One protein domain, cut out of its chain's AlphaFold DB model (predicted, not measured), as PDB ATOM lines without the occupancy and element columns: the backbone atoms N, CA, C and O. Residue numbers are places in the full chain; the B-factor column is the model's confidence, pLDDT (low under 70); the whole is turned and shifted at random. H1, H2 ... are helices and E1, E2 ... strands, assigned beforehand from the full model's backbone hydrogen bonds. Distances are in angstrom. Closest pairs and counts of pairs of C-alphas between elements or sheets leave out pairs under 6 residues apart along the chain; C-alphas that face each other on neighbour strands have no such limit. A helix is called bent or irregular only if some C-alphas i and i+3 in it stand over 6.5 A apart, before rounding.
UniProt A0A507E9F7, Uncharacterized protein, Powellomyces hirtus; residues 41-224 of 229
ATOM      1  N   VAL A  41     -59.864  18.923 -18.740       97.94
ATOM      2  CA  VAL A  41     -59.231  18.781 -17.423       97.94
ATOM      3  C   VAL A  41     -58.516  17.447 -17.327       97.94
ATOM      4  O   VAL A  41     -59.093  16.401 -17.614       97.94
ATOM      5  N   VAL A  42     -57.283  17.459 -16.825       98.50
ATOM      6  CA  VAL A  42     -56.599  16.241 -16.389       98.50
ATOM      7  C   VAL A  42     -56.881  16.014 -14.910       98.50
ATOM      8  O   VAL A  42     -56.666  16.891 -14.074       98.50
ATOM      9  N   ALA A  43     -57.354  14.820 -14.562       98.38
ATOM     10  CA  ALA A  43     -57.613  14.452 -13.178       98.38
ATOM     11  C   ALA A  43     -56.949  13.129 -12.810       98.38
ATOM     12  O   ALA A  43     -56.783  12.225 -13.629       98.38
ATOM     13  N   ASN A  44     -56.599  12.990 -11.529       98.31
ATOM     14  CA  ASN A  44     -56.053  11.730 -11.058       98.31
ATOM     15  C   ASN A  44     -57.132  10.644 -11.135       98.31
ATOM     16  O   ASN A  44     -58.238  10.838 -10.632       98.31
ATOM     17  N   ARG A  45     -56.791   9.473 -11.665       97.94
ATOM     18  CA  ARG A  45     -57.672   8.310 -11.807       97.94
ATOM     19  C   ARG A  45     -58.295   7.824 -10.494       97.94
ATOM     20  O   ARG A  45     -59.326   7.150 -10.514       97.94
ATOM     21  N   ARG A  46     -57.658   8.128  -9.360       97.31
ATOM     22  CA  ARG A  46     -58.137   7.802  -8.007       97.31
ATOM     23  C   ARG A  46     -59.116   8.843  -7.453       97.31
ATOM     24  O   ARG A  46     -59.656   8.638  -6.370       97.31
ATOM     25  N   THR A  47     -59.330   9.955  -8.154       97.38
ATOM     26  CA  THR A  47     -60.321  10.962  -7.766       97.38
ATOM     27  C   THR A  47     -61.713  10.355  -7.868       97.38
ATOM     28  O   THR A  47     -62.051   9.740  -8.877       97.38
ATOM     29  N   LYS A  48     -62.521  10.525  -6.821       96.19
ATOM     30  CA  LYS A  48     -63.893  10.013  -6.784       96.19
ATOM     31  C   LYS A  48     -64.778  10.730  -7.808       96.19
ATOM     32  O   LYS A  48     -64.683  11.955  -7.942       96.19
ATOM     33  N   SER A  49     -65.675   9.987  -8.453       92.75
ATOM     34  CA  SER A  49     -66.669  10.491  -9.412       92.75
ATOM     35  C   SER A  49     -67.457  11.675  -8.868       92.75
ATOM     36  O   SER A  49     -67.585  12.688  -9.545       92.75
ATOM     37  N   GLU A  50     -67.898  11.612  -7.611       94.19
ATOM     38  CA  GLU A  50     -68.719  12.663  -6.992       94.19
ATOM     39  C   GLU A  50     -67.935  13.973  -6.853       94.19
ATOM     40  O   GLU A  50     -68.486  15.068  -6.945       94.19
ATOM     41  N   THR A  51     -66.618  13.874  -6.645       96.06
ATOM     42  CA  THR A  51     -65.751  15.055  -6.567       96.06
ATOM     43  C   THR A  51     -65.571  15.697  -7.933       96.06
ATOM     44  O   THR A  51     -65.588  16.924  -8.015       96.06
ATOM     45  N   LEU A  52     -65.414  14.890  -8.986       95.88
ATOM     46  CA  LEU A  52     -65.323  15.381 -10.359       95.88
ATOM     47  C   LEU A  52     -66.640  16.026 -10.789       95.88
ATOM     48  O   LEU A  52     -66.624  17.174 -11.214       95.88
ATOM     49  N   GLN A  53     -67.770  15.359 -10.547       93.00
ATOM     50  CA  GLN A  53     -69.102  15.863 -10.884       93.00
ATOM     51  C   GLN A  53     -69.432  17.179 -10.174       93.00
ATOM     52  O   GLN A  53     -70.061  18.058 -10.752       93.00
ATOM     53  N   ARG A  54     -69.004  17.347  -8.919       93.62
ATOM     54  CA  ARG A  54     -69.202  18.606  -8.189       93.62
ATOM     55  C   ARG A  54     -68.337  19.745  -8.733       93.62
ATOM     56  O   ARG A  54     -68.767  20.889  -8.683       93.62
ATOM     57  N   LYS A  55     -67.109  19.454  -9.179       94.38
ATOM     58  CA  LYS A  55     -66.181  20.471  -9.703       94.38
ATOM     59  C   LYS A  55     -66.486  20.858 -11.149       94.38
ATOM     60  O   LYS A  55     -66.309  22.014 -11.504       94.38
ATOM     61  N   TYR A  56     -66.925  19.891 -11.945       94.56
ATOM     62  CA  TYR A  56     -67.112  19.988 -13.389       94.56
ATOM     63  C   TYR A  56     -68.432  19.290 -13.758       94.56
ATOM     64  O   TYR A  56     -68.439  18.163 -14.268       94.56
ATOM     65  N   PRO A  57     -69.573  19.887 -13.379       93.19
ATOM     66  CA  PRO A  57     -70.877  19.264 -13.554       93.19
ATOM     67  C   PRO A  57     -71.177  19.016 -15.032       93.19
ATOM     68  O   PRO A  57     -71.122  19.921 -15.858       93.19
ATOM     69  N   GLY A  58     -71.534  17.772 -15.353       92.31
ATOM     70  CA  GLY A  58     -71.954  17.368 -16.698       92.31
ATOM     71  C   GLY A  58     -70.812  17.011 -17.654       92.31
ATOM     72  O   GLY A  58     -71.085  16.474 -18.729       92.31
ATOM     73  N   SER A  59     -69.550  17.234 -17.276       96.62
ATOM     74  CA  SER A  59     -68.408  16.863 -18.115       96.62
ATOM     75  C   SER A  59     -68.272  15.359 -18.299       96.62
ATOM     76  O   SER A  59     -68.463  14.571 -17.371       96.62
ATOM     77  N   ALA A  60     -67.894  14.959 -19.512       97.25
ATOM     78  CA  ALA A  60     -67.597  13.572 -19.822       97.25
ATOM     79  C   ALA A  60     -66.314  13.137 -19.096       97.25
ATOM     80  O   ALA A  60     -65.272  13.776 -19.228       97.25
ATOM     81  N   VAL A  61     -66.374  12.038 -18.343       98.12
ATOM     82  CA  VAL A  61     -65.212  11.472 -17.640       98.12
ATOM     83  C   VAL A  61     -64.672  10.287 -18.430       98.12
ATOM     84  O   VAL A  61     -65.328   9.250 -18.518       98.12
ATOM     85  N   ILE A  62     -63.463  10.422 -18.970       98.44
ATOM     86  CA  ILE A  62     -62.837   9.436 -19.848       98.44
ATOM     87  C   ILE A  62     -61.558   8.883 -19.215       98.44
ATOM     88  O   ILE A  62     -60.617   9.610 -18.902       98.44
ATOM     89  N   ASP A  63     -61.515   7.563 -19.031       98.56
ATOM     90  CA  ASP A  63     -60.351   6.852 -18.501       98.56
ATOM     91  C   ASP A  63     -59.402   6.434 -19.626       98.56
ATOM     92  O   ASP A  63     -59.632   5.431 -20.298       98.56
ATOM     93  N   VAL A  64     -58.317   7.192 -19.804       98.62
ATOM     94  CA  VAL A  64     -57.274   6.938 -20.815       98.62
ATOM     95  C   VAL A  64     -56.108   6.105 -20.268       98.62
ATOM     96  O   VAL A  64     -55.047   6.005 -20.884       98.62
ATOM     97  N   THR A  65     -56.247   5.528 -19.071       98.00
ATOM     98  CA  THR A  65     -55.217   4.647 -18.504       98.00
ATOM     99  C   THR A  65     -55.265   3.253 -19.129       98.00
ATOM    100  O   THR A  65     -56.242   2.853 -19.758       98.00
ATOM    101  N   ALA A  66     -54.245   2.431 -18.860       95.56
ATOM    102  CA  ALA A  66     -54.251   1.011 -19.231       95.56
ATOM    103  C   ALA A  66     -55.444   0.215 -18.649       95.56
ATOM    104  O   ALA A  66     -55.723  -0.889 -19.110       95.56
ATOM    105  N   LYS A  67     -56.138   0.755 -17.635       95.94
ATOM    106  CA  LYS A  67     -57.338   0.154 -17.033       95.94
ATOM    107  C   LYS A  67     -58.646   0.706 -17.602       95.94
ATOM    108  O   LYS A  67     -59.701   0.181 -17.257       95.94
ATOM    109  N   GLY A  68     -58.575   1.717 -18.465       96.88
ATOM    110  CA  GLY A  68     -59.737   2.297 -19.119       96.88
ATOM    111  C   GLY A  68     -60.493   1.289 -19.987       96.88
ATOM    112  O   GLY A  68     -59.941   0.236 -20.349       96.88
ATOM    113  N   PRO A  69     -61.763   1.570 -20.312       97.81
ATOM    114  CA  PRO A  69     -62.501   0.795 -21.297       97.81
ATOM    115  C   PRO A  69     -61.976   1.084 -22.711       97.81
ATOM    116  O   PRO A  69     -61.255   2.056 -22.945       97.81
ATOM    117  N   MET A  70     -62.328   0.229 -23.667       97.56
ATOM    118  CA  MET A  70     -62.129   0.551 -25.083       97.56
ATOM    119  C   MET A  70     -63.133   1.635 -25.520       97.56
ATOM    120  O   MET A  70     -64.241   1.656 -24.984       97.56
ATOM    121  N   PRO A  71     -62.770   2.514 -26.472       97.81
ATOM    122  CA  PRO A  71     -61.469   2.588 -27.143       97.81
ATOM    123  C   PRO A  71     -60.398   3.356 -26.340       97.81
ATOM    124  O   PRO A  71     -59.218   3.271 -26.666       97.81
ATOM    125  N   TRP A  72     -60.767   4.033 -25.249       98.56
ATOM    126  CA  TRP A  72     -59.913   4.972 -24.503       98.56
ATOM    127  C   TRP A  72     -58.620   4.380 -23.941       98.56
ATOM    128  O   TRP A  72     -57.600   5.065 -23.875       98.56
ATOM    129  N   ARG A  73     -58.616   3.083 -23.618       97.69
ATOM    130  CA  ARG A  73     -57.409   2.340 -23.227       97.69
ATOM    131  C   ARG A  73     -56.270   2.471 -24.240       97.69
ATOM    132  O   ARG A  73     -55.109   2.433 -23.834       97.69
ATOM    133  N   LYS A  74     -56.581   2.617 -25.531       98.12
ATOM    134  CA  LYS A  74     -55.589   2.769 -26.603       98.12
ATOM    135  C   LYS A  74     -54.711   4.016 -26.429       98.12
ATOM    136  O   LYS A  74     -53.568   4.006 -26.868       98.12
ATOM    137  N   PHE A  75     -55.185   5.051 -25.728       98.50
ATOM    138  CA  PHE A  75     -54.380   6.238 -25.412       98.50
ATOM    139  C   PHE A  75     -53.307   5.994 -24.340       98.50
ATOM    140  O   PHE A  75     -52.415   6.823 -24.142       98.50
ATOM    141  N   SER A  76     -53.365   4.863 -23.636       97.88
ATOM    142  CA  SER A  76     -52.322   4.473 -22.696       97.88
ATOM    143  C   SER A  76     -50.986   4.314 -23.429       97.88
ATOM    144  O   SER A  76     -50.928   3.579 -24.416       97.88
ATOM    145  N   PRO A  77     -49.869   4.861 -22.910       97.81
ATOM    146  CA  PRO A  77     -48.551   4.679 -23.521       97.81
ATOM    147  C   PRO A  77     -48.087   3.213 -23.521       97.81
ATOM    148  O   PRO A  77     -47.128   2.876 -24.209       97.81
ATOM    149  N   PHE A  78     -48.759   2.340 -22.764       97.50
ATOM    150  CA  PHE A  78     -48.506   0.900 -22.738       97.50
ATOM    151  C   PHE A  78     -49.200   0.154 -23.882       97.50
ATOM    152  O   PHE A  78     -48.791  -0.963 -24.178       97.50
ATOM    153  N   TYR A  79     -50.245   0.722 -24.498       97.62
ATOM    154  CA  TYR A  79     -51.044  -0.007 -25.478       97.62
ATOM    155  C   TYR A  79     -50.195  -0.382 -26.708       97.62
ATOM    156  O   TYR A  79     -49.500   0.485 -27.251       97.62
ATOM    157  N   PRO A  80     -50.214  -1.656 -27.144       97.25
ATOM    158  CA  PRO A  80     -49.327  -2.159 -28.184       97.25
ATOM    159  C   PRO A  80     -49.866  -1.842 -29.589       97.25
ATOM    160  O   PRO A  80     -50.313  -2.736 -30.302       97.25
ATOM    161  N   HIS A  81     -49.837  -0.570 -29.995       97.12
ATOM    162  CA  HIS A  81     -50.251  -0.140 -31.340       97.12
ATOM    163  C   HIS A  81     -49.430  -0.759 -32.474       97.12
ATOM    164  O   HIS A  81     -49.920  -0.836 -33.597       97.12
ATOM    165  N   GLY A  82     -48.197  -1.193 -32.201       96.75
ATOM    166  CA  GLY A  82     -47.289  -1.666 -33.243       96.75
ATOM    167  C   GLY A  82     -46.696  -0.523 -34.059       96.75
ATOM    168  O   GLY A  82     -47.197   0.599 -34.058       96.75
ATOM    169  N   ASP A  83     -45.604  -0.805 -34.763       96.50
ATOM    170  CA  ASP A  83     -45.021   0.077 -35.778       96.50
ATOM    171  C   ASP A  83     -44.731   1.538 -35.361       96.50
ATOM    172  O   ASP A  83     -44.595   2.394 -36.234       96.50
ATOM    173  N   ILE A  84     -44.639   1.877 -34.072       97.88
ATOM    174  CA  ILE A  84     -44.310   3.246 -33.642       97.88
ATOM    175  C   ILE A  84     -42.811   3.457 -33.897       97.88
ATOM    176  O   ILE A  84     -42.012   2.719 -33.321       97.88
ATOM    177  N   PRO A  85     -42.389   4.408 -34.746       97.38
ATOM    178  CA  PRO A  85     -40.975   4.622 -35.019       97.38
ATOM    179  C   PRO A  85     -40.263   5.112 -33.756       97.38
ATOM    180  O   PRO A  85     -40.798   5.916 -32.992       97.38
ATOM    181  N   VAL A  86     -39.033   4.652 -33.543       97.19
ATOM    182  CA  VAL A  86     -38.149   5.242 -32.537       97.19
ATOM    183  C   VAL A  86     -37.719   6.619 -33.056       97.19
ATOM    184  O   VAL A  86     -37.024   6.667 -34.070       97.19
ATOM    185  N   PRO A  87     -38.069   7.747 -32.405       95.88
ATOM    186  CA  PRO A  87     -37.896   9.069 -33.021       95.88
ATOM    187  C   PRO A  87     -36.453   9.417 -33.400       95.88
ATOM    188  O   PRO A  87     -36.201  10.035 -34.428       95.88
ATOM    189  N   THR A  88     -35.486   8.972 -32.600       92.31
ATOM    190  CA  THR A  88     -34.055   9.202 -32.843       92.31
ATOM    191  C   THR A  88     -33.423   8.175 -33.794       92.31
ATOM    192  O   THR A  88     -32.262   8.324 -34.172       92.31
ATOM    193  N   GLN A  89     -34.160   7.127 -34.181       92.69
ATOM    194  CA  GLN A  89     -33.729   6.085 -35.117       92.69
ATOM    195  C   GLN A  89     -34.949   5.458 -35.835       92.69
ATOM    196  O   GLN A  89     -35.309   4.321 -35.531       92.69
ATOM    197  N   PRO A  90     -35.586   6.153 -36.801       92.50
ATOM    198  CA  PRO A  90     -36.877   5.732 -37.371       92.50
ATOM    199  C   PRO A  90     -36.884   4.380 -38.104       92.50
ATOM    200  O   PRO A  90     -37.949   3.810 -38.328       92.50
ATOM    201  N   SER A  91     -35.711   3.846 -38.467       94.00
ATOM    202  CA  SER A  91     -35.575   2.483 -39.003       94.00
ATOM    203  C   SER A  91     -35.895   1.393 -37.974       94.00
ATOM    204  O   SER A  91     -36.146   0.252 -38.350       94.00
ATOM    205  N   GLN A  92     -35.897   1.733 -36.683       95.88
ATOM    206  CA  GLN A  92     -36.342   0.877 -35.591       95.88
ATOM    207  C   GLN A  92     -37.752   1.271 -35.163       95.88
ATOM    208  O   GLN A  92     -38.106   2.451 -35.145       95.88
ATOM    209  N   LYS A  93     -38.552   0.278 -34.775       97.44
ATOM    210  CA  LYS A  93     -39.932   0.484 -34.330       97.44
ATOM    211  C   LYS A  93     -40.187  -0.196 -32.990       97.44
ATOM    212  O   LYS A  93     -39.536  -1.180 -32.649       97.44
ATOM    213  N   GLY A  94     -41.149   0.329 -32.243       97.31
ATOM    214  CA  GLY A  94     -41.659  -0.242 -31.008       97.31
ATOM    215  C   GLY A  94     -43.150  -0.554 -31.094       97.31
ATOM    216  O   GLY A  94     -43.904   0.069 -31.840       97.31
ATOM    217  N   MET A  95     -43.584  -1.508 -30.277       97.75
ATOM    218  CA  MET A  95     -44.987  -1.874 -30.130       97.75
ATOM    219  C   MET A  95     -45.775  -0.816 -29.363       97.75
ATOM    220  O   MET A  95     -46.960  -0.651 -29.612       97.75
ATOM    221  N   SER A  96     -45.140  -0.094 -28.438       98.19
ATOM    222  CA  SER A  96     -45.784   0.919 -27.597       98.19
ATOM    223  C   SER A  96     -44.827   2.073 -27.283       98.19
ATOM    224  O   SER A  96     -43.605   1.901 -27.320       98.19
ATOM    225  N   VAL A  97     -45.375   3.241 -26.930       98.31
ATOM    226  CA  VAL A  97     -44.586   4.417 -26.516       98.31
ATOM    227  C   VAL A  97     -43.747   4.092 -25.279       98.31
ATOM    228  O   VAL A  97     -42.561   4.415 -25.217       98.31
ATOM    229  N   GLU A  98     -44.333   3.392 -24.306       97.94
ATOM    230  CA  GLU A  98     -43.612   2.942 -23.117       97.94
ATOM    231  C   GLU A  98     -42.525   1.917 -23.471       97.94
ATOM    232  O   GLU A  98     -41.456   1.941 -22.868       97.94
ATOM    233  N   GLY A  99     -42.756   1.039 -24.453       97.88
ATOM    234  CA  GLY A  99     -41.743   0.099 -24.940       97.88
ATOM    235  C   GLY A  99     -40.499   0.806 -25.472       97.88
ATOM    236  O   GLY A  99     -39.382   0.445 -25.102       97.88
ATOM    237  N   ILE A 100     -40.686   1.875 -26.252       98.19
ATOM    238  CA  ILE A 100     -39.595   2.746 -26.719       98.19
ATOM    239  C   ILE A 100     -38.907   3.421 -25.530       98.19
ATOM    240  O   ILE A 100     -37.687   3.336 -25.383       98.19
ATOM    241  N   TRP A 101     -39.691   4.043 -24.648       97.94
ATOM    242  CA  TRP A 101     -39.180   4.751 -23.476       97.94
ATOM    243  C   TRP A 101     -38.328   3.851 -22.575       97.94
ATOM    244  O   TRP A 101     -37.197   4.182 -22.226       97.94
ATOM    245  N   GLN A 102     -38.842   2.675 -22.224       97.25
ATOM    246  CA  GLN A 102     -38.147   1.730 -21.360       97.25
ATOM    247  C   GLN A 102     -37.007   1.027 -22.087       97.25
ATOM    248  O   GLN A 102     -35.991   0.763 -21.452       97.25
ATOM    249  N   GLY A 103     -37.128   0.745 -23.385       95.88
ATOM    250  CA  GLY A 103     -36.068   0.098 -24.156       95.88
ATOM    251  C   GLY A 103     -34.822   0.965 -24.298       95.88
ATOM    252  O   GLY A 103     -33.707   0.470 -24.156       95.88
ATOM    253  N   LEU A 104     -34.994   2.278 -24.471       95.75
ATOM    254  CA  LEU A 104     -33.876   3.217 -24.598       95.75
ATOM    255  C   LEU A 104     -33.286   3.663 -23.260       95.75
ATOM    256  O   LEU A 104     -32.229   4.286 -23.237       95.75
ATOM    257  N   LYS A 105     -33.947   3.372 -22.140       95.62
ATOM    258  CA  LYS A 105     -33.483   3.772 -20.811       95.62
ATOM    259  C   LYS A 105     -32.154   3.103 -20.462       95.62
ATOM    260  O   LYS A 105     -32.020   1.891 -20.594       95.62
ATOM    261  N   CYS A 106     -31.201   3.872 -19.953       93.19
ATOM    262  CA  CYS A 106     -29.890   3.372 -19.547       93.19
ATOM    263  C   CYS A 106     -29.636   3.615 -18.057       93.19
ATOM    264  O   CYS A 106     -30.083   4.607 -17.468       93.19
ATOM    265  N   PHE A 107     -28.887   2.698 -17.457       93.12
ATOM    266  CA  PHE A 107     -28.472   2.700 -16.063       93.12
ATOM    267  C   PHE A 107     -26.952   2.519 -15.959       93.12
ATOM    268  O   PHE A 107     -26.309   2.114 -16.922       93.12
ATOM    269  N   GLU A 108     -26.384   2.765 -14.777       91.31
ATOM    270  CA  GLU A 108     -24.942   2.592 -14.509       91.31
ATOM    271  C   GLU A 108     -24.416   1.199 -14.894       91.31
ATOM    272  O   GLU A 108     -23.289   1.076 -15.358       91.31
ATOM    273  N   LYS A 109     -25.228   0.152 -14.702       89.25
ATOM    274  CA  LYS A 109     -24.841  -1.255 -14.898       89.25
ATOM    275  C   LYS A 109     -25.665  -1.972 -15.975       89.25
ATOM    276  O   LYS A 109     -25.577  -3.189 -16.101       89.25
ATOM    277  N   GLU A 110     -26.514  -1.254 -16.711       89.44
ATOM    278  CA  GLU A 110     -27.413  -1.837 -17.717       89.44
ATOM    279  C   GLU A 110     -27.661  -0.833 -18.855       89.44
ATOM    280  O   GLU A 110     -28.141   0.273 -18.610       89.44
ATOM    281  N   GLY A 111     -27.341  -1.215 -20.096       89.94
ATOM    282  CA  GLY A 111     -27.531  -0.386 -21.291       89.94
ATOM    283  C   GLY A 111     -28.978  -0.362 -21.795       89.94
ATOM    284  O   GLY A 111     -29.928  -0.450 -21.017       89.94
ATOM    285  N   VAL A 112     -29.154  -0.231 -23.109       92.31
ATOM    286  CA  VAL A 112     -30.468  -0.370 -23.759       92.31
ATOM    287  C   VAL A 112     -31.004  -1.799 -23.632       92.31
ATOM    288  O   VAL A 112     -30.238  -2.758 -23.579       92.31
ATOM    289  N   ASP A 113     -32.325  -1.944 -23.605       93.38
ATOM    290  CA  ASP A 113     -33.021  -3.233 -23.598       93.38
ATOM    291  C   ASP A 113     -34.025  -3.277 -24.755       93.38
ATOM    292  O   ASP A 113     -35.207  -2.949 -24.613       93.38
ATOM    293  N   VAL A 114     -33.541  -3.672 -25.934       92.62
ATOM    294  CA  VAL A 114     -34.346  -3.722 -27.165       92.62
ATOM    295  C   VAL A 114     -35.500  -4.722 -27.093       92.62
ATOM    296  O   VAL A 114     -36.462  -4.582 -27.844       92.62
ATOM    297  N   SER A 115     -35.483  -5.669 -26.144       94.12
ATOM    298  CA  SER A 115     -36.613  -6.582 -25.929       94.12
ATOM    299  C   SER A 115     -37.896  -5.843 -25.520       94.12
ATOM    300  O   SER A 115     -39.001  -6.345 -25.726       94.12
ATOM    301  N   LYS A 116     -37.784  -4.620 -24.977       96.19
ATOM    302  CA  LYS A 116     -38.945  -3.774 -24.660       96.19
ATOM    303  C   LYS A 116     -39.633  -3.210 -25.896       96.19
ATOM    304  O   LYS A 116     -40.827  -2.928 -25.828       96.19
ATOM    305  N   LEU A 117     -38.925  -3.086 -27.021       95.75
ATOM    306  CA  LEU A 117     -39.506  -2.586 -28.267       95.75
ATOM    307  C   LEU A 117     -40.542  -3.553 -28.832       95.75
ATOM    308  O   LEU A 117     -41.566  -3.107 -29.326       95.75
ATOM    309  N   THR A 118     -40.330  -4.862 -28.719       95.44
ATOM    310  CA  THR A 118     -41.209  -5.883 -29.317       95.44
ATOM    311  C   THR A 118     -42.302  -6.382 -28.371       95.44
ATOM    312  O   THR A 118     -43.105  -7.238 -28.738       95.44
ATOM    313  N   LYS A 119     -42.365  -5.858 -27.143       94.94
ATOM    314  CA  LYS A 119     -43.256  -6.373 -26.103       94.94
ATOM    315  C   LYS A 119     -44.711  -5.915 -26.285       94.94
ATOM    316  O   LYS A 119     -44.980  -4.720 -26.385       94.94
ATOM    317  N   THR A 120     -45.651  -6.866 -26.251       93.38
ATOM    318  CA  THR A 120     -47.079  -6.640 -26.562       93.38
ATOM    319  C   THR A 120     -48.038  -6.802 -25.380       93.38
ATOM    320  O   THR A 120     -49.109  -6.207 -25.375       93.38
ATOM    321  N   ASP A 121     -47.679  -7.560 -24.344       86.19
ATOM    322  CA  ASP A 121     -48.614  -7.951 -23.276       86.19
ATOM    323  C   ASP A 121     -48.803  -6.904 -22.153       86.19
ATOM    324  O   ASP A 121     -49.480  -7.177 -21.162       86.19
ATOM    325  N   MET A 122     -48.221  -5.702 -22.292       85.00
ATOM    326  CA  MET A 122     -48.204  -4.598 -21.308       85.00
ATOM    327  C   MET A 122     -47.623  -4.941 -19.919       85.00
ATOM    328  O   MET A 122     -47.540  -4.059 -19.056       85.00
ATOM    329  N   LYS A 123     -47.188  -6.183 -19.677       87.06
ATOM    330  CA  LYS A 123     -46.655  -6.659 -18.391       87.06
ATOM    331  C   LYS A 123     -45.155  -6.403 -18.312       87.06
ATOM    332  O   LYS A 123     -44.477  -6.344 -19.328       87.06
ATOM    333  N   ASP A 124     -44.596  -6.224 -17.119       86.56
ATOM    334  CA  ASP A 124     -43.139  -6.097 -16.884       86.56
ATOM    335  C   ASP A 124     -42.387  -5.170 -17.863       86.56
ATOM    336  O   ASP A 124     -41.239  -5.416 -18.255       86.56
ATOM    337  N   MET A 125     -43.062  -4.108 -18.308       90.88
ATOM    338  CA  MET A 125     -42.513  -3.150 -19.264       90.88
ATOM    339  C   MET A 125     -41.510  -2.216 -18.576       90.88
ATOM    340  O   MET A 125     -40.457  -1.894 -19.119       90.88
ATOM    341  N   LYS A 126     -41.819  -1.814 -17.339       90.62
ATOM    342  CA  LYS A 126     -41.062  -0.800 -16.601       90.62
ATOM    343  C   LYS A 126     -39.716  -1.325 -16.100       90.62
ATOM    344  O   LYS A 126     -39.653  -2.275 -15.324       90.62
ATOM    345  N   ARG A 127     -38.641  -0.607 -16.434       92.38
ATOM    346  CA  ARG A 127     -37.292  -0.779 -15.877       92.38
ATOM    347  C   ARG A 127     -37.062   0.291 -14.800       92.38
ATOM    348  O   ARG A 127     -36.920   1.488 -15.076       92.38
ATOM    349  N   GLY A 128     -37.101  -0.127 -13.534       88.06
ATOM    350  CA  GLY A 128     -36.902   0.733 -12.354       88.06
ATOM    351  C   GLY A 128     -35.449   0.791 -11.864       88.06
ATOM    352  O   GLY A 128     -34.626  -0.034 -12.249       88.06
ATOM    353  N   LYS A 129     -35.122   1.735 -10.976       85.88
ATOM    354  CA  LYS A 129     -33.836   1.720 -10.256       85.88
ATOM    355  C   LYS A 129     -33.772   0.476  -9.361       85.88
ATOM    356  O   LYS A 129     -34.733   0.182  -8.657       85.88
ATOM    357  N   SER A 130     -32.650  -0.235  -9.368       89.00
ATOM    358  CA  SER A 130     -32.369  -1.339  -8.439       89.00
ATOM    359  C   SER A 130     -30.863  -1.454  -8.201       89.00
ATOM    360  O   SER A 130     -30.082  -0.914  -8.980       89.00
ATOM    361  N   LEU A 131     -30.434  -2.172  -7.157       87.00
ATOM    362  CA  LEU A 131     -29.004  -2.397  -6.873       87.00
ATOM    363  C   LEU A 131     -28.259  -3.056  -8.049       87.00
ATOM    364  O   LEU A 131     -27.096  -2.738  -8.314       87.00
ATOM    365  N   ARG A 132     -28.962  -3.932  -8.780       89.56
ATOM    366  CA  ARG A 132     -28.457  -4.610  -9.978       89.56
ATOM    367  C   ARG A 132     -28.229  -3.644 -11.142       89.56
ATOM    368  O   ARG A 132     -27.244  -3.805 -11.845       89.56
ATOM    369  N   ARG A 133     -29.108  -2.653 -11.334       90.44
ATOM    370  CA  ARG A 133     -29.013  -1.692 -12.451       90.44
ATOM    371  C   ARG A 133     -28.181  -0.456 -12.124       90.44
ATOM    372  O   ARG A 133     -27.561   0.113 -13.010       90.44
ATOM    373  N   GLY A 134     -28.168  -0.039 -10.862       92.19
ATOM    374  CA  GLY A 134     -27.631   1.255 -10.448       92.19
ATOM    375  C   GLY A 134     -28.580   2.419 -10.756       92.19
ATOM    376  O   GLY A 134     -29.790   2.235 -10.942       92.19
ATOM    377  N   LYS A 135     -28.043   3.642 -10.740       92.56
ATOM    378  CA  LYS A 135     -28.784   4.879 -11.039       92.56
ATOM    379  C   LYS A 135     -29.176   4.944 -12.516       92.56
ATOM    380  O   LYS A 135     -28.536   4.339 -13.367       92.56
ATOM    381  N   VAL A 136     -30.239   5.692 -12.807       93.38
ATOM    382  CA  VAL A 136     -30.636   6.017 -14.185       93.38
ATOM    383  C   VAL A 136     -29.668   7.067 -14.719       93.38
ATOM    384  O   VAL A 136     -29.505   8.103 -14.079       93.38
ATOM    385  N   LEU A 137     -29.060   6.803 -15.874       92.44
ATOM    386  CA  LEU A 137     -28.135   7.729 -16.532       92.44
ATOM    387  C   LEU A 137     -28.840   8.619 -17.561       92.44
ATOM    388  O   LEU A 137     -28.474   9.773 -17.740       92.44
ATOM    389  N   GLY A 138     -29.872   8.096 -18.224       93.88
ATOM    390  CA  GLY A 138     -30.571   8.802 -19.293       93.88
ATOM    391  C   GLY A 138     -31.240   7.837 -20.261       93.88
ATOM    392  O   GLY A 138     -31.575   6.712 -19.882       93.88
ATOM    393  N   HIS A 139     -31.428   8.283 -21.501       94.81
ATOM    394  CA  HIS A 139     -31.934   7.457 -22.599       94.81
ATOM    395  C   HIS A 139     -30.985   7.514 -23.791       94.81
ATOM    396  O   HIS A 139     -30.532   8.591 -24.173       94.81
ATOM    397  N   ALA A 140     -30.690   6.364 -24.385       92.88
ATOM    398  CA  ALA A 140     -29.888   6.292 -25.592       92.88
ATOM    399  C   ALA A 140     -30.638   6.881 -26.792       92.88
ATOM    400  O   ALA A 140     -31.849   6.723 -26.930       92.88
ATOM    401  N   GLN A 141     -29.890   7.511 -27.696       90.50
ATOM    402  CA  GLN A 141     -30.417   7.972 -28.986       90.50
ATOM    403  C   GLN A 141     -30.507   6.841 -30.026       90.50
ATOM    404  O   GLN A 141     -31.119   7.019 -31.075       90.50
ATOM    405  N   ARG A 142     -29.897   5.679 -29.766       87.81
ATOM    406  CA  ARG A 142     -29.871   4.529 -30.681       87.81
ATOM    407  C   ARG A 142     -30.160   3.232 -29.939       87.81
ATOM    408  O   ARG A 142     -29.789   3.082 -28.777       87.81
ATOM    409  N   CYS A 143     -30.745   2.270 -30.643       82.25
ATOM    410  CA  CYS A 143     -31.068   0.939 -30.119       82.25
ATOM    411  C   CYS A 143     -29.844   0.012 -29.986       82.25
ATOM    412  O   CYS A 143     -29.984  -1.111 -29.517       82.25
ATOM    413  N   THR A 144     -28.650   0.462 -30.384       74.00
ATOM    414  CA  THR A 144     -27.413  -0.338 -30.419       74.00
ATOM    415  C   THR A 144     -26.337   0.165 -29.454       74.00
ATOM    416  O   THR A 144     -25.157  -0.071 -29.692       74.00
ATOM    417  N   ALA A 145     -26.692   0.915 -28.405       59.91
ATOM    418  CA  ALA A 145     -25.685   1.460 -27.495       59.91
ATOM    419  C   ALA A 145     -24.916   0.326 -26.787       59.91
ATOM    420  O   ALA A 145     -25.473  -0.380 -25.942       59.91
ATOM    421  N   SER A 146     -23.645   0.161 -27.164       49.66
ATOM    422  CA  SER A 146     -22.668  -0.725 -26.532       49.66
ATOM    423  C   SER A 146     -22.544  -0.397 -25.043       49.66
ATOM    424  O   SER A 146     -22.794   0.732 -24.621       49.66
ATOM    425  N   THR A 147     -22.152  -1.388 -24.246       46.75
ATOM    426  CA  THR A 147     -21.859  -1.271 -22.810       46.75
ATOM    427  C   THR A 147     -21.151   0.041 -22.437       46.75
ATOM    428  O   THR A 147     -20.254   0.470 -23.165       46.75
ATOM    429  N   PRO A 148     -21.487   0.665 -21.288       49.69
ATOM    430  CA  PRO A 148     -20.863   1.907 -20.847       49.69
ATOM    431  C   PRO A 148     -19.438   1.625 -20.344       49.69
ATOM    432  O   PRO A 148     -19.193   1.589 -19.144       49.69
ATOM    433  N   SER A 149     -18.492   1.371 -21.250       47.50
ATOM    434  CA  SER A 149     -17.054   1.318 -20.932       47.50
ATOM    435  C   SER A 149     -16.238   2.390 -21.658       47.50
ATOM    436  O   SER A 149     -15.020   2.430 -21.529       47.50
ATOM    437  N   SER A 150     -16.888   3.283 -22.401       45.31
ATOM    438  CA  SER A 150     -16.269   4.452 -23.022       45.31
ATOM    439  C   SER A 150     -17.216   5.636 -22.829       45.31
ATOM    440  O   SER A 150     -18.340   5.618 -23.308       45.31
ATOM    441  N   SER A 151     -16.786   6.585 -21.995       46.16
ATOM    442  CA  SER A 151     -17.400   7.878 -21.645       46.16
ATOM    443  C   SER A 151     -18.928   8.048 -21.881       46.16
ATOM    444  O   SER A 151     -19.370   8.265 -23.007       46.16
ATOM    445  N   PRO A 152     -19.769   8.027 -20.826       50.03
ATOM    446  CA  PRO A 152     -21.235   8.011 -20.943       50.03
ATOM    447  C   PRO A 152     -21.906   9.333 -21.386       50.03
ATOM    448  O   PRO A 152     -23.135   9.382 -21.450       50.03
ATOM    449  N   SER A 153     -21.157  10.406 -21.669       52.38
ATOM    450  CA  SER A 153     -21.720  11.755 -21.857       52.38
ATOM    451  C   SER A 153     -22.235  12.063 -23.266       52.38
ATOM    452  O   SER A 153     -23.221  12.784 -23.389       52.38
ATOM    453  N   ASP A 154     -21.647  11.502 -24.325       55.06
ATOM    454  CA  ASP A 154     -21.885  12.028 -25.686       55.06
ATOM    455  C   ASP A 154     -23.055  11.359 -26.426       55.06
ATOM    456  O   ASP A 154     -23.430  11.752 -27.534       55.06
ATOM    457  N   HIS A 155     -23.685  10.347 -25.822       75.88
ATOM    458  CA  HIS A 155     -24.714   9.539 -26.489       75.88
ATOM    459  C   HIS A 155     -26.040   9.420 -25.730       75.88
ATOM    460  O   HIS A 155     -27.027   8.952 -26.312       75.88
ATOM    461  N   LEU A 156     -26.098   9.866 -24.471       90.81
ATOM    462  CA  LEU A 156     -27.291   9.765 -23.635       90.81
ATOM    463  C   LEU A 156     -28.014  11.105 -23.516       90.81
ATOM    464  O   LEU A 156     -27.442  12.135 -23.179       90.81
ATOM    465  N   LEU A 157     -29.324  11.064 -23.724       93.56
ATOM    466  CA  LEU A 157     -30.206  12.173 -23.418       93.56
ATOM    467  C   LEU A 157     -30.526  12.169 -21.923       93.56
ATOM    468  O   LEU A 157     -31.072  11.195 -21.389       93.56
ATOM    469  N   GLY A 158     -30.254  13.297 -21.265       94.25
ATOM    470  CA  GLY A 158     -30.800  13.585 -19.941       94.25
ATOM    471  C   GLY A 158     -32.333  13.544 -19.953       94.25
ATOM    472  O   GLY A 158     -32.968  13.639 -21.001       94.25
ATOM    473  N   TYR A 159     -32.955  13.406 -18.783       95.25
ATOM    474  CA  TYR A 159     -34.387  13.098 -18.671       95.25
ATOM    475  C   TYR A 159     -35.315  14.084 -19.410       95.25
ATOM    476  O   TYR A 159     -36.210  13.644 -20.132       95.25
ATOM    477  N   LEU A 160     -35.066  15.396 -19.304       96.56
ATOM    478  CA  LEU A 160     -35.828  16.418 -20.034       96.56
ATOM    479  C   LEU A 160     -35.656  16.299 -21.555       96.56
ATOM    480  O   LEU A 160     -36.631  16.325 -22.302       96.56
ATOM    481  N   GLN A 161     -34.416  16.123 -22.017       95.94
ATOM    482  CA  GLN A 161     -34.122  15.958 -23.441       95.94
ATOM    483  C   GLN A 161     -34.739  14.671 -23.989       95.94
ATOM    484  O   GLN A 161     -35.289  14.676 -25.084       95.94
ATOM    485  N   ALA A 162     -34.727  13.588 -23.210       96.62
ATOM    486  CA  ALA A 162     -35.389  12.343 -23.572       96.62
ATOM    487  C   ALA A 162     -36.909  12.527 -23.689       96.62
ATOM    488  O   ALA A 162     -37.500  12.038 -24.649       96.62
ATOM    489  N   ARG A 163     -37.559  13.270 -22.776       97.12
ATOM    490  CA  ARG A 163     -38.987  13.605 -22.929       97.12
ATOM    491  C   ARG A 163     -39.239  14.278 -24.274       97.12
ATOM    492  O   ARG A 163     -40.062  13.792 -25.038       97.12
ATOM    493  N   LYS A 164     -38.485  15.339 -24.572       97.31
ATOM    494  CA  LYS A 164     -38.672  16.155 -25.778       97.31
ATOM    495  C   LYS A 164     -38.363  15.409 -27.074       97.31
ATOM    496  O   LYS A 164     -39.121  15.526 -28.022       97.31
ATOM    497  N   ARG A 165     -37.274  14.640 -27.111       96.94
ATOM    498  CA  ARG A 165     -36.771  13.994 -28.337       96.94
ATOM    499  C   ARG A 165     -37.244  12.560 -28.543       96.94
ATOM    500  O   ARG A 165     -37.062  12.033 -29.630       96.94
ATOM    501  N   ILE A 166     -37.787  11.903 -27.517       97.56
ATOM    502  CA  ILE A 166     -38.222  10.499 -27.594       97.56
ATOM    503  C   ILE A 166     -39.689  10.366 -27.194       97.56
ATOM    504  O   ILE A 166     -40.484   9.852 -27.972       97.56
ATOM    505  N   TYR A 167     -40.070  10.813 -25.994       98.25
ATOM    506  CA  TYR A 167     -41.418  10.543 -25.486       98.25
ATOM    507  C   TYR A 167     -42.499  11.315 -26.248       98.25
ATOM    508  O   TYR A 167     -43.468  10.707 -26.692       98.25
ATOM    509  N   LEU A 168     -42.324  12.631 -26.426       98.38
ATOM    510  CA  LEU A 168     -43.303  13.468 -27.126       98.38
ATOM    511  C   LEU A 168     -43.490  13.043 -28.593       98.38
ATOM    512  O   LEU A 168     -44.628  12.772 -28.959       98.38
ATOM    513  N   PRO A 169     -42.445  12.874 -29.429       98.38
ATOM    514  CA  PRO A 169     -42.659  12.501 -30.827       98.38
ATOM    515  C   PRO A 169     -43.260  11.093 -30.979       98.38
ATOM    516  O   PRO A 169     -44.128  10.873 -31.824       98.38
ATOM    517  N   ALA A 170     -42.863  10.138 -30.125       98.44
ATOM    518  CA  ALA A 170     -43.462   8.803 -30.132       98.44
ATOM    519  C   ALA A 170     -44.949   8.841 -29.736       98.44
ATOM    520  O   ALA A 170     -45.765   8.130 -30.325       98.44
ATOM    521  N   TYR A 171     -45.315   9.676 -28.757       98.62
ATOM    522  CA  TYR A 171     -46.709   9.856 -28.356       98.62
ATOM    523  C   TYR A 171     -47.517  10.647 -29.395       98.62
ATOM    524  O   TYR A 171     -48.680  10.327 -29.615       98.62
ATOM    525  N   LEU A 172     -46.909  11.609 -30.097       98.44
ATOM    526  CA  LEU A 172     -47.542  12.296 -31.226       98.44
ATOM    527  C   LEU A 172     -47.928  11.304 -32.328       98.44
ATOM    528  O   LEU A 172     -49.069  11.316 -32.772       98.44
ATOM    529  N   THR A 173     -47.033  10.374 -32.684       97.88
ATOM    530  CA  THR A 173     -47.352   9.336 -33.684       97.88
ATOM    531  C   THR A 173     -48.572   8.502 -33.268       97.88
ATOM    532  O   THR A 173     -49.391   8.120 -34.103       97.88
ATOM    533  N   LEU A 174     -48.709   8.199 -31.971       97.62
ATOM    534  CA  LEU A 174     -49.888   7.513 -31.436       97.62
ATOM    535  C   LEU A 174     -51.153   8.359 -31.633       97.62
ATOM    536  O   LEU A 174     -52.158   7.834 -32.109       97.62
ATOM    537  N   LEU A 175     -51.107   9.649 -31.292       98.25
ATOM    538  CA  LEU A 175     -52.250  10.559 -31.411       98.25
ATOM    539  C   LEU A 175     -52.695  10.747 -32.867       98.25
ATOM    540  O   LEU A 175     -53.891  10.716 -33.145       98.25
ATOM    541  N   GLU A 176     -51.749  10.869 -33.799       97.19
ATOM    542  CA  GLU A 176     -52.024  10.973 -35.238       97.19
ATOM    543  C   GLU A 176     -52.703   9.713 -35.792       97.19
ATOM    544  O   GLU A 176     -53.601   9.796 -36.633       97.19
ATOM    545  N   ARG A 177     -52.319   8.530 -35.297       96.75
ATOM    546  CA  ARG A 177     -52.956   7.256 -35.671       96.75
ATOM    547  C   ARG A 177     -54.350   7.095 -35.086       96.75
ATOM    548  O   ARG A 177     -55.198   6.473 -35.714       96.75
ATOM    549  N   MET A 178     -54.580   7.658 -33.907       97.44
ATOM    550  CA  MET A 178     -55.861   7.634 -33.201       97.44
ATOM    551  C   MET A 178     -56.739   8.847 -33.533       97.44
ATOM    552  O   MET A 178     -57.479   9.341 -32.683       97.44
ATOM    553  N   LYS A 179     -56.640   9.375 -34.760       97.44
ATOM    554  CA  LYS A 179     -57.342  10.600 -35.163       97.44
ATOM    555  C   LYS A 179     -58.853  10.523 -34.931       97.44
ATOM    556  O   LYS A 179     -59.425  11.515 -34.496       97.44
ATOM    557  N   ASP A 180     -59.474   9.367 -35.160       98.19
ATOM    558  CA  ASP A 180     -60.921   9.196 -35.020       98.19
ATOM    559  C   ASP A 180     -61.320   9.263 -33.539       98.19
ATOM    560  O   ASP A 180     -62.174  10.066 -33.163       98.19
ATOM    561  N   GLU A 181     -60.612   8.539 -32.664       98.56
ATOM    562  CA  GLU A 181     -60.824   8.639 -31.219       98.56
ATOM    563  C   GLU A 181     -60.513  10.046 -30.675       98.56
ATOM    564  O   GLU A 181     -61.176  10.514 -29.749       98.56
ATOM    565  N   VAL A 182     -59.528  10.757 -31.238       98.62
ATOM    566  CA  VAL A 182     -59.264  12.161 -30.881       98.62
ATOM    567  C   VAL A 182     -60.438  13.060 -31.281       98.62
ATOM    568  O   VAL A 182     -60.807  13.937 -30.498       98.62
ATOM    569  N   GLN A 183     -61.043  12.858 -32.456       98.50
ATOM    570  CA  GLN A 183     -62.225  13.624 -32.860       98.50
ATOM    571  C   GLN A 183     -63.413  13.365 -31.929       98.50
ATOM    572  O   GLN A 183     -64.120  14.307 -31.577       98.50
ATOM    573  N   GLU A 184     -63.597  12.132 -31.453       98.38
ATOM    574  CA  GLU A 184     -64.616  11.836 -30.440       98.38
ATOM    575  C   GLU A 184     -64.367  12.605 -29.132       98.38
ATOM    576  O   GLU A 184     -65.294  13.187 -28.566       98.38
ATOM    577  N   LEU A 185     -63.114  12.681 -28.666       98.44
ATOM    578  CA  LEU A 185     -62.766  13.488 -27.491       98.44
ATOM    579  C   LEU A 185     -63.024  14.986 -27.722       98.44
ATOM    580  O   LEU A 185     -63.569  15.648 -26.835       98.44
ATOM    581  N   LYS A 186     -62.684  15.515 -28.908       98.25
ATOM    582  CA  LYS A 186     -63.000  16.902 -29.299       98.25
ATOM    583  C   LYS A 186     -64.516  17.143 -29.269       98.25
ATOM    584  O   LYS A 186     -64.964  18.109 -28.661       98.25
ATOM    585  N   ALA A 187     -65.322  16.231 -29.811       97.75
ATOM    586  CA  ALA A 187     -66.781  16.343 -29.780       97.75
ATOM    587  C   ALA A 187     -67.357  16.311 -28.349       97.75
ATOM    588  O   ALA A 187     -68.262  17.081 -28.026       97.75
ATOM    589  N   LEU A 188     -66.822  15.459 -27.464       96.94
ATOM    590  CA  LEU A 188     -67.226  15.416 -26.052       96.94
ATOM    591  C   LEU A 188     -66.901  16.725 -25.321       96.94
ATOM    592  O   LEU A 188     -67.742  17.240 -24.579       96.94
ATOM    593  N   ARG A 189     -65.713  17.289 -25.568       96.44
ATOM    594  CA  ARG A 189     -65.304  18.598 -25.042       96.44
ATOM    595  C   ARG A 189     -66.309  19.688 -25.425       96.44
ATOM    596  O   ARG A 189     -66.761  20.413 -24.540       96.44
ATOM    597  N   GLU A 190     -66.687  19.781 -26.698       95.81
ATOM    598  CA  GLU A 190     -67.643  20.797 -27.173       95.81
ATOM    599  C   GLU A 190     -69.073  20.555 -26.673       95.81
ATOM    600  O   GLU A 190     -69.859  21.488 -26.537       95.81
ATOM    601  N   LYS A 191     -69.432  19.306 -26.363       94.56
ATOM    602  CA  LYS A 191     -70.774  18.976 -25.876       94.56
ATOM    603  C   LYS A 191     -70.967  19.288 -24.394       94.56
ATOM    604  O   LYS A 191     -72.035  19.763 -24.010       94.56
ATOM    605  N   SER A 192     -69.998  18.954 -23.542       92.62
ATOM    606  CA  SER A 192     -70.183  19.061 -22.085       92.62
ATOM    607  C   SER A 192     -68.910  19.317 -21.272       92.62
ATOM    608  O   SER A 192     -68.959  19.394 -20.039       92.62
ATOM    609  N   GLY A 193     -67.769  19.471 -21.938       96.19
ATOM    610  CA  GLY A 193     -66.460  19.437 -21.300       96.19
ATOM    611  C   GLY A 193     -65.938  18.017 -21.127       96.19
ATOM    612  O   GLY A 193     -66.682  17.034 -21.160       96.19
ATOM    613  N   LEU A 194     -64.631  17.912 -20.930       98.31
ATOM    614  CA  LEU A 194     -63.911  16.649 -20.935       98.31
ATOM    615  C   LEU A 194     -62.968  16.549 -19.737       98.31
ATOM    616  O   LEU A 194     -62.140  17.422 -19.499       98.31
ATOM    617  N   ILE A 195     -63.052  15.441 -19.008       98.56
ATOM    618  CA  ILE A 195     -62.129  15.084 -17.933       98.56
ATOM    619  C   ILE A 195     -61.386  13.821 -18.347       98.56
ATOM    620  O   ILE A 195     -61.979  12.750 -18.455       98.56
ATOM    621  N   LEU A 196     -60.075  13.934 -18.532       98.81
ATOM    622  CA  LEU A 196     -59.187  12.823 -18.846       98.81
ATOM    623  C   LEU A 196     -58.558  12.285 -17.558       98.81
ATOM    624  O   LEU A 196     -57.908  13.023 -16.812       98.81
ATOM    625  N   LEU A 197     -58.743  10.993 -17.286       98.81
ATOM    626  CA  LEU A 197     -58.174  10.345 -16.108       98.81
ATOM    627  C   LEU A 197     -56.805   9.732 -16.398       98.81
ATOM    628  O   LEU A 197     -56.650   8.930 -17.316       98.81
ATOM    629  N   ASP A 198     -55.845  10.029 -15.525       98.44
ATOM    630  CA  ASP A 198     -54.498   9.453 -15.535       98.44
ATOM    631  C   ASP A 198     -53.991   9.228 -14.098       98.44
ATOM    632  O   ASP A 198     -54.486   9.806 -13.134       98.44
ATOM    633  N   TYR A 199     -53.021   8.340 -13.900       97.25
ATOM    634  CA  TYR A 199     -52.345   8.181 -12.616       97.25
ATOM    635  C   TYR A 199     -51.395   9.339 -12.299       97.25
ATOM    636  O   TYR A 199     -51.230   9.657 -11.120       97.25
ATOM    637  N   ASN A 200     -50.794   9.959 -13.316       97.00
ATOM    638  CA  ASN A 200     -50.008  11.183 -13.170       97.00
ATOM    639  C   ASN A 200     -50.809  12.374 -13.697       97.00
ATOM    640  O   ASN A 200     -51.609  12.225 -14.606       97.00
ATOM    641  N   THR A 201     -50.588  13.561 -13.139       97.50
ATOM    642  CA  THR A 201     -51.300  14.789 -13.546       97.50
ATOM    643  C   THR A 201     -50.344  15.961 -13.763       97.50
ATOM    644  O   THR A 201     -50.738  17.115 -13.658       97.50
ATOM    645  N   ASN A 202     -49.051  15.686 -13.970       98.12
ATOM    646  CA  ASN A 202     -48.095  16.727 -14.328       98.12
ATOM    647  C   ASN A 202     -48.250  17.042 -15.817       98.12
ATOM    648  O   ASN A 202     -47.838  16.235 -16.648       98.12
ATOM    649  N   GLU A 203     -48.851  18.183 -16.133       97.62
ATOM    650  CA  GLU A 203     -49.013  18.680 -17.507       97.62
ATOM    651  C   GLU A 203     -47.776  19.464 -17.989       97.62
ATOM    652  O   GLU A 203     -47.609  19.685 -19.182       97.62
ATOM    653  N   ASP A 204     -46.873  19.835 -17.074       97.25
ATOM    654  CA  ASP A 204     -45.655  20.581 -17.391       97.25
ATOM    655  C   ASP A 204     -44.516  19.641 -17.833       97.25
ATOM    656  O   ASP A 204     -43.972  18.842 -17.055       97.25
ATOM    657  N   ILE A 205     -44.146  19.761 -19.109       95.75
ATOM    658  CA  ILE A 205     -43.077  18.997 -19.761       95.75
ATOM    659  C   ILE A 205     -41.709  19.295 -19.137       95.75
ATOM    660  O   ILE A 205     -40.910  18.362 -18.969       95.75
ATOM    661  N   GLU A 206     -41.455  20.552 -18.762       96.44
ATOM    662  CA  GLU A 206     -40.191  21.005 -18.173       96.44
ATOM    663  C   GLU A 206     -40.045  20.519 -16.725       96.44
ATOM    664  O   GLU A 206     -38.935  20.249 -16.254       96.44
ATOM    665  N   ASN A 207     -41.165  20.308 -16.024       97.00
ATOM    666  CA  ASN A 207     -41.164  19.797 -14.659       97.00
ATOM    667  C   ASN A 207     -40.736  18.323 -14.588       97.00
ATOM    668  O   ASN A 207     -41.534  17.383 -14.665       97.00
ATOM    669  N   CYS A 208     -39.441  18.109 -14.383       95.38
ATOM    670  CA  CYS A 208     -38.840  16.783 -14.254       95.38
ATOM    671  C   CYS A 208     -39.025  16.134 -12.873       95.38
ATOM    672  O   CYS A 208     -38.724  14.950 -12.728       95.38
ATOM    673  N   GLN A 209     -39.532  16.865 -11.874       95.50
ATOM    674  CA  GLN A 209     -39.711  16.352 -10.509       95.50
ATOM    675  C   GLN A 209     -40.879  15.364 -10.402       95.50
ATOM    676  O   GLN A 209     -40.936  14.551  -9.479       95.50
ATOM    677  N   LYS A 210     -41.824  15.423 -11.346       94.94
ATOM    678  CA  LYS A 210     -43.000  14.549 -11.403       94.94
ATOM    679  C   LYS A 210     -43.069  13.849 -12.761       94.94
ATOM    680  O   LYS A 210     -42.717  14.464 -13.770       94.94
ATOM    681  N   PRO A 211     -43.525  12.586 -12.839       94.94
ATOM    682  CA  PRO A 211     -43.743  11.928 -14.123       94.94
ATOM    683  C   PRO A 211     -44.767  12.699 -14.961       94.94
ATOM    684  O   PRO A 211     -45.792  13.116 -14.428       94.94
ATOM    685  N   LEU A 212     -44.481  12.876 -16.250       97.44
ATOM    686  CA  LEU A 212     -45.370  13.534 -17.207       97.44
ATOM    687  C   LEU A 212     -46.696  12.765 -17.326       97.44
ATOM    688  O   LEU A 212     -46.698  11.532 -17.328       97.44
ATOM    689  N   SER A 213     -47.808  13.491 -17.398       98.31
ATOM    690  CA  SER A 213     -49.127  12.920 -17.659       98.31
ATOM    691  C   SER A 213     -49.323  12.701 -19.153       98.31
ATOM    692  O   SER A 213     -49.178  13.639 -19.935       98.31
ATOM    693  N   HIS A 214     -49.711  11.490 -19.559       98.44
ATOM    694  CA  HIS A 214     -50.086  11.252 -20.954       98.44
ATOM    695  C   HIS A 214     -51.466  11.843 -21.263       98.44
ATOM    696  O   HIS A 214     -51.675  12.336 -22.363       98.44
ATOM    697  N   ALA A 215     -52.371  11.912 -20.278       98.69
ATOM    698  CA  ALA A 215     -53.617  12.670 -20.422       98.69
ATOM    699  C   ALA A 215     -53.366  14.168 -20.672       98.69
ATOM    700  O   ALA A 215     -54.077  14.776 -21.467       98.69
ATOM    701  N   GLY A 216     -52.322  14.742 -20.062       98.56
ATOM    702  CA  GLY A 216     -51.866  16.102 -20.369       98.56
ATOM    703  C   GLY A 216     -51.439  16.276 -21.826       98.56
ATOM    704  O   GLY A 216     -51.764  17.280 -22.447       98.56
ATOM    705  N   LEU A 217     -50.787  15.269 -22.411       98.62
ATOM    706  CA  LEU A 217     -50.406  15.285 -23.826       98.62
ATOM    707  C   LEU A 217     -51.613  15.197 -24.767       98.62
ATOM    708  O   LEU A 217     -51.651  15.902 -25.771       98.62
ATOM    709  N   ILE A 218     -52.609  14.373 -24.431       98.69
ATOM    710  CA  ILE A 218     -53.878  14.315 -25.175       98.69
ATOM    711  C   ILE A 218     -54.578  15.675 -25.118       98.69
ATOM    712  O   ILE A 218     -55.032  16.167 -26.146       98.69
ATOM    713  N   LYS A 219     -54.635  16.301 -23.935       98.62
ATOM    714  CA  LYS A 219     -55.203  17.642 -23.766       98.62
ATOM    715  C   LYS A 219     -54.496  18.668 -24.652       98.62
ATOM    716  O   LYS A 219     -55.171  19.334 -25.424       98.62
ATOM    717  N   LEU A 220     -53.162  18.733 -24.602       98.06
ATOM    718  CA  LEU A 220     -52.388  19.635 -25.461       98.06
ATOM    719  C   LEU A 220     -52.689  19.404 -26.946       98.06
ATOM    720  O   LEU A 220     -52.790  20.362 -27.700       98.06
ATOM    721  N   TYR A 221     -52.869  18.154 -27.375       98.12
ATOM    722  CA  TYR A 221     -53.223  17.841 -28.761       98.12
ATOM    723  C   TYR A 221     -54.651  18.259 -29.130       98.12
ATOM    724  O   TYR A 221     -54.892  18.762 -30.222       98.12
ATOM    725  N   ILE A 222     -55.609  18.072 -28.218       97.81
ATOM    726  CA  ILE A 222     -57.000  18.502 -28.400       97.81
ATOM    727  C   ILE A 222     -57.101  20.028 -28.497       97.81
ATOM    728  O   ILE A 222     -57.889  20.530 -29.292       97.81
ATOM    729  N   GLU A 223     -56.301  20.735 -27.703       96.62
ATOM    730  CA  GLU A 223     -56.236  22.200 -27.631       96.62
ATOM    731  C   GLU A 223     -55.279  22.812 -28.672       96.62
ATOM    732  O   GLU A 223     -54.973  23.999 -28.594       96.62
ATOM    733  N   ASP A 224     -54.790  22.010 -29.625       95.69
ATOM    734  CA  ASP A 224     -53.860  22.410 -30.693       95.69
ATOM    735  C   ASP A 224     -52.557  23.077 -30.173       95.69
ATOM    736  O   ASP A 224     -51.867  23.812 -30.880       95.69
TER     737      ASP A 224
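What this domain is: This is residues 41 to 224 of the 229 residues of an uncharacterized protein of Powellomyces hirtus (UniProt A0A507E9F7). The elongated body has two lobes: in one, H5 and H6 cover one face of a small sheet, E1 E7 E2; in the other, the hairpins E3 E4 and E5 E6 lie around H3 and part of H4. The long helix H4 runs from the second lobe towards the first, and the loop of residues 141 to 158 reaches the far end. The printed part has 184 residues with six named helices and seven named strands, in the order E1 H1 E2 H2 E3 E4 H3 E5 E6 H4 H5 E7 H6; its class is mixed, with under half of the residues in named elements. It is compact, with a radius of gyration of the C-alphas of 17.3 A, and spans 57 by 31 by 29 A.

How they stand to each other: The largest sheet runs E1, residues 41 to 44, E7, residues 194 to 198, and E2, residues 60 to 63, all parallel; N 43 and O 196 are 2.9 A apart, N 197 and O 62 2.8 A, within hydrogen-bond range. E1, H1, residues 49 to 55, and E2 form a split strand-helix-strand unit, with E7 between its strands; the crossover is right-handed. H1 and H2, residues 72 to 75, only graze the sheet. H6, residues 214 to 222, and H5, residues 179 to 192, are on the same face, making two layers, helices over a sheet. H6 runs along the strands at a height over the sheet of 9.6 A; its closest C-alphas to E7 are Ala 215 and Leu 196, 5.8 A. H5 only just stands up from the sheet, rising 41 degrees. H4, residues 159 to 177, touches H3, residues 97 to 104, with residues 166 to 174 alone, closest C-alphas Ala 170 and Val 97, 5.8 A. The hairpin E3, residues 84 to 86, and E4, residues 89 to 94, has N 84 and O 94 at 3.0 A; the hairpin E5, residues 105 to 107, and E6, residues 136 to 140, has N 106 and O 138 at 2.9 A. Every O i to N i+4 pair is within hydrogen-bond range in H1, H3, H5 and H6, and 13 of 15 in H4; H2 is too short for such a pair.

Where its parts are: E1 begins at C-alpha 41 (-59.231, 18.781, -17.423), and H6 ends at C-alpha 222 (-57.000, 18.502, -28.400). H4 measures 25.8 A, H5 20.2 A and E7 13.0 A. H4 has a kink of 28 degrees near residue 166 and is irregular, but only just: C-alphas 165 and 168 are 6.7 A apart.

The domain as a whole: The C-alphas farthest apart, of Gly 58 and Ser 150, are 57.5 A apart. The printed part has no cut. The links E5 to E6, E6 to H4 and E7 to H6 are long. Residues 145 to 154 have pLDDT under 70.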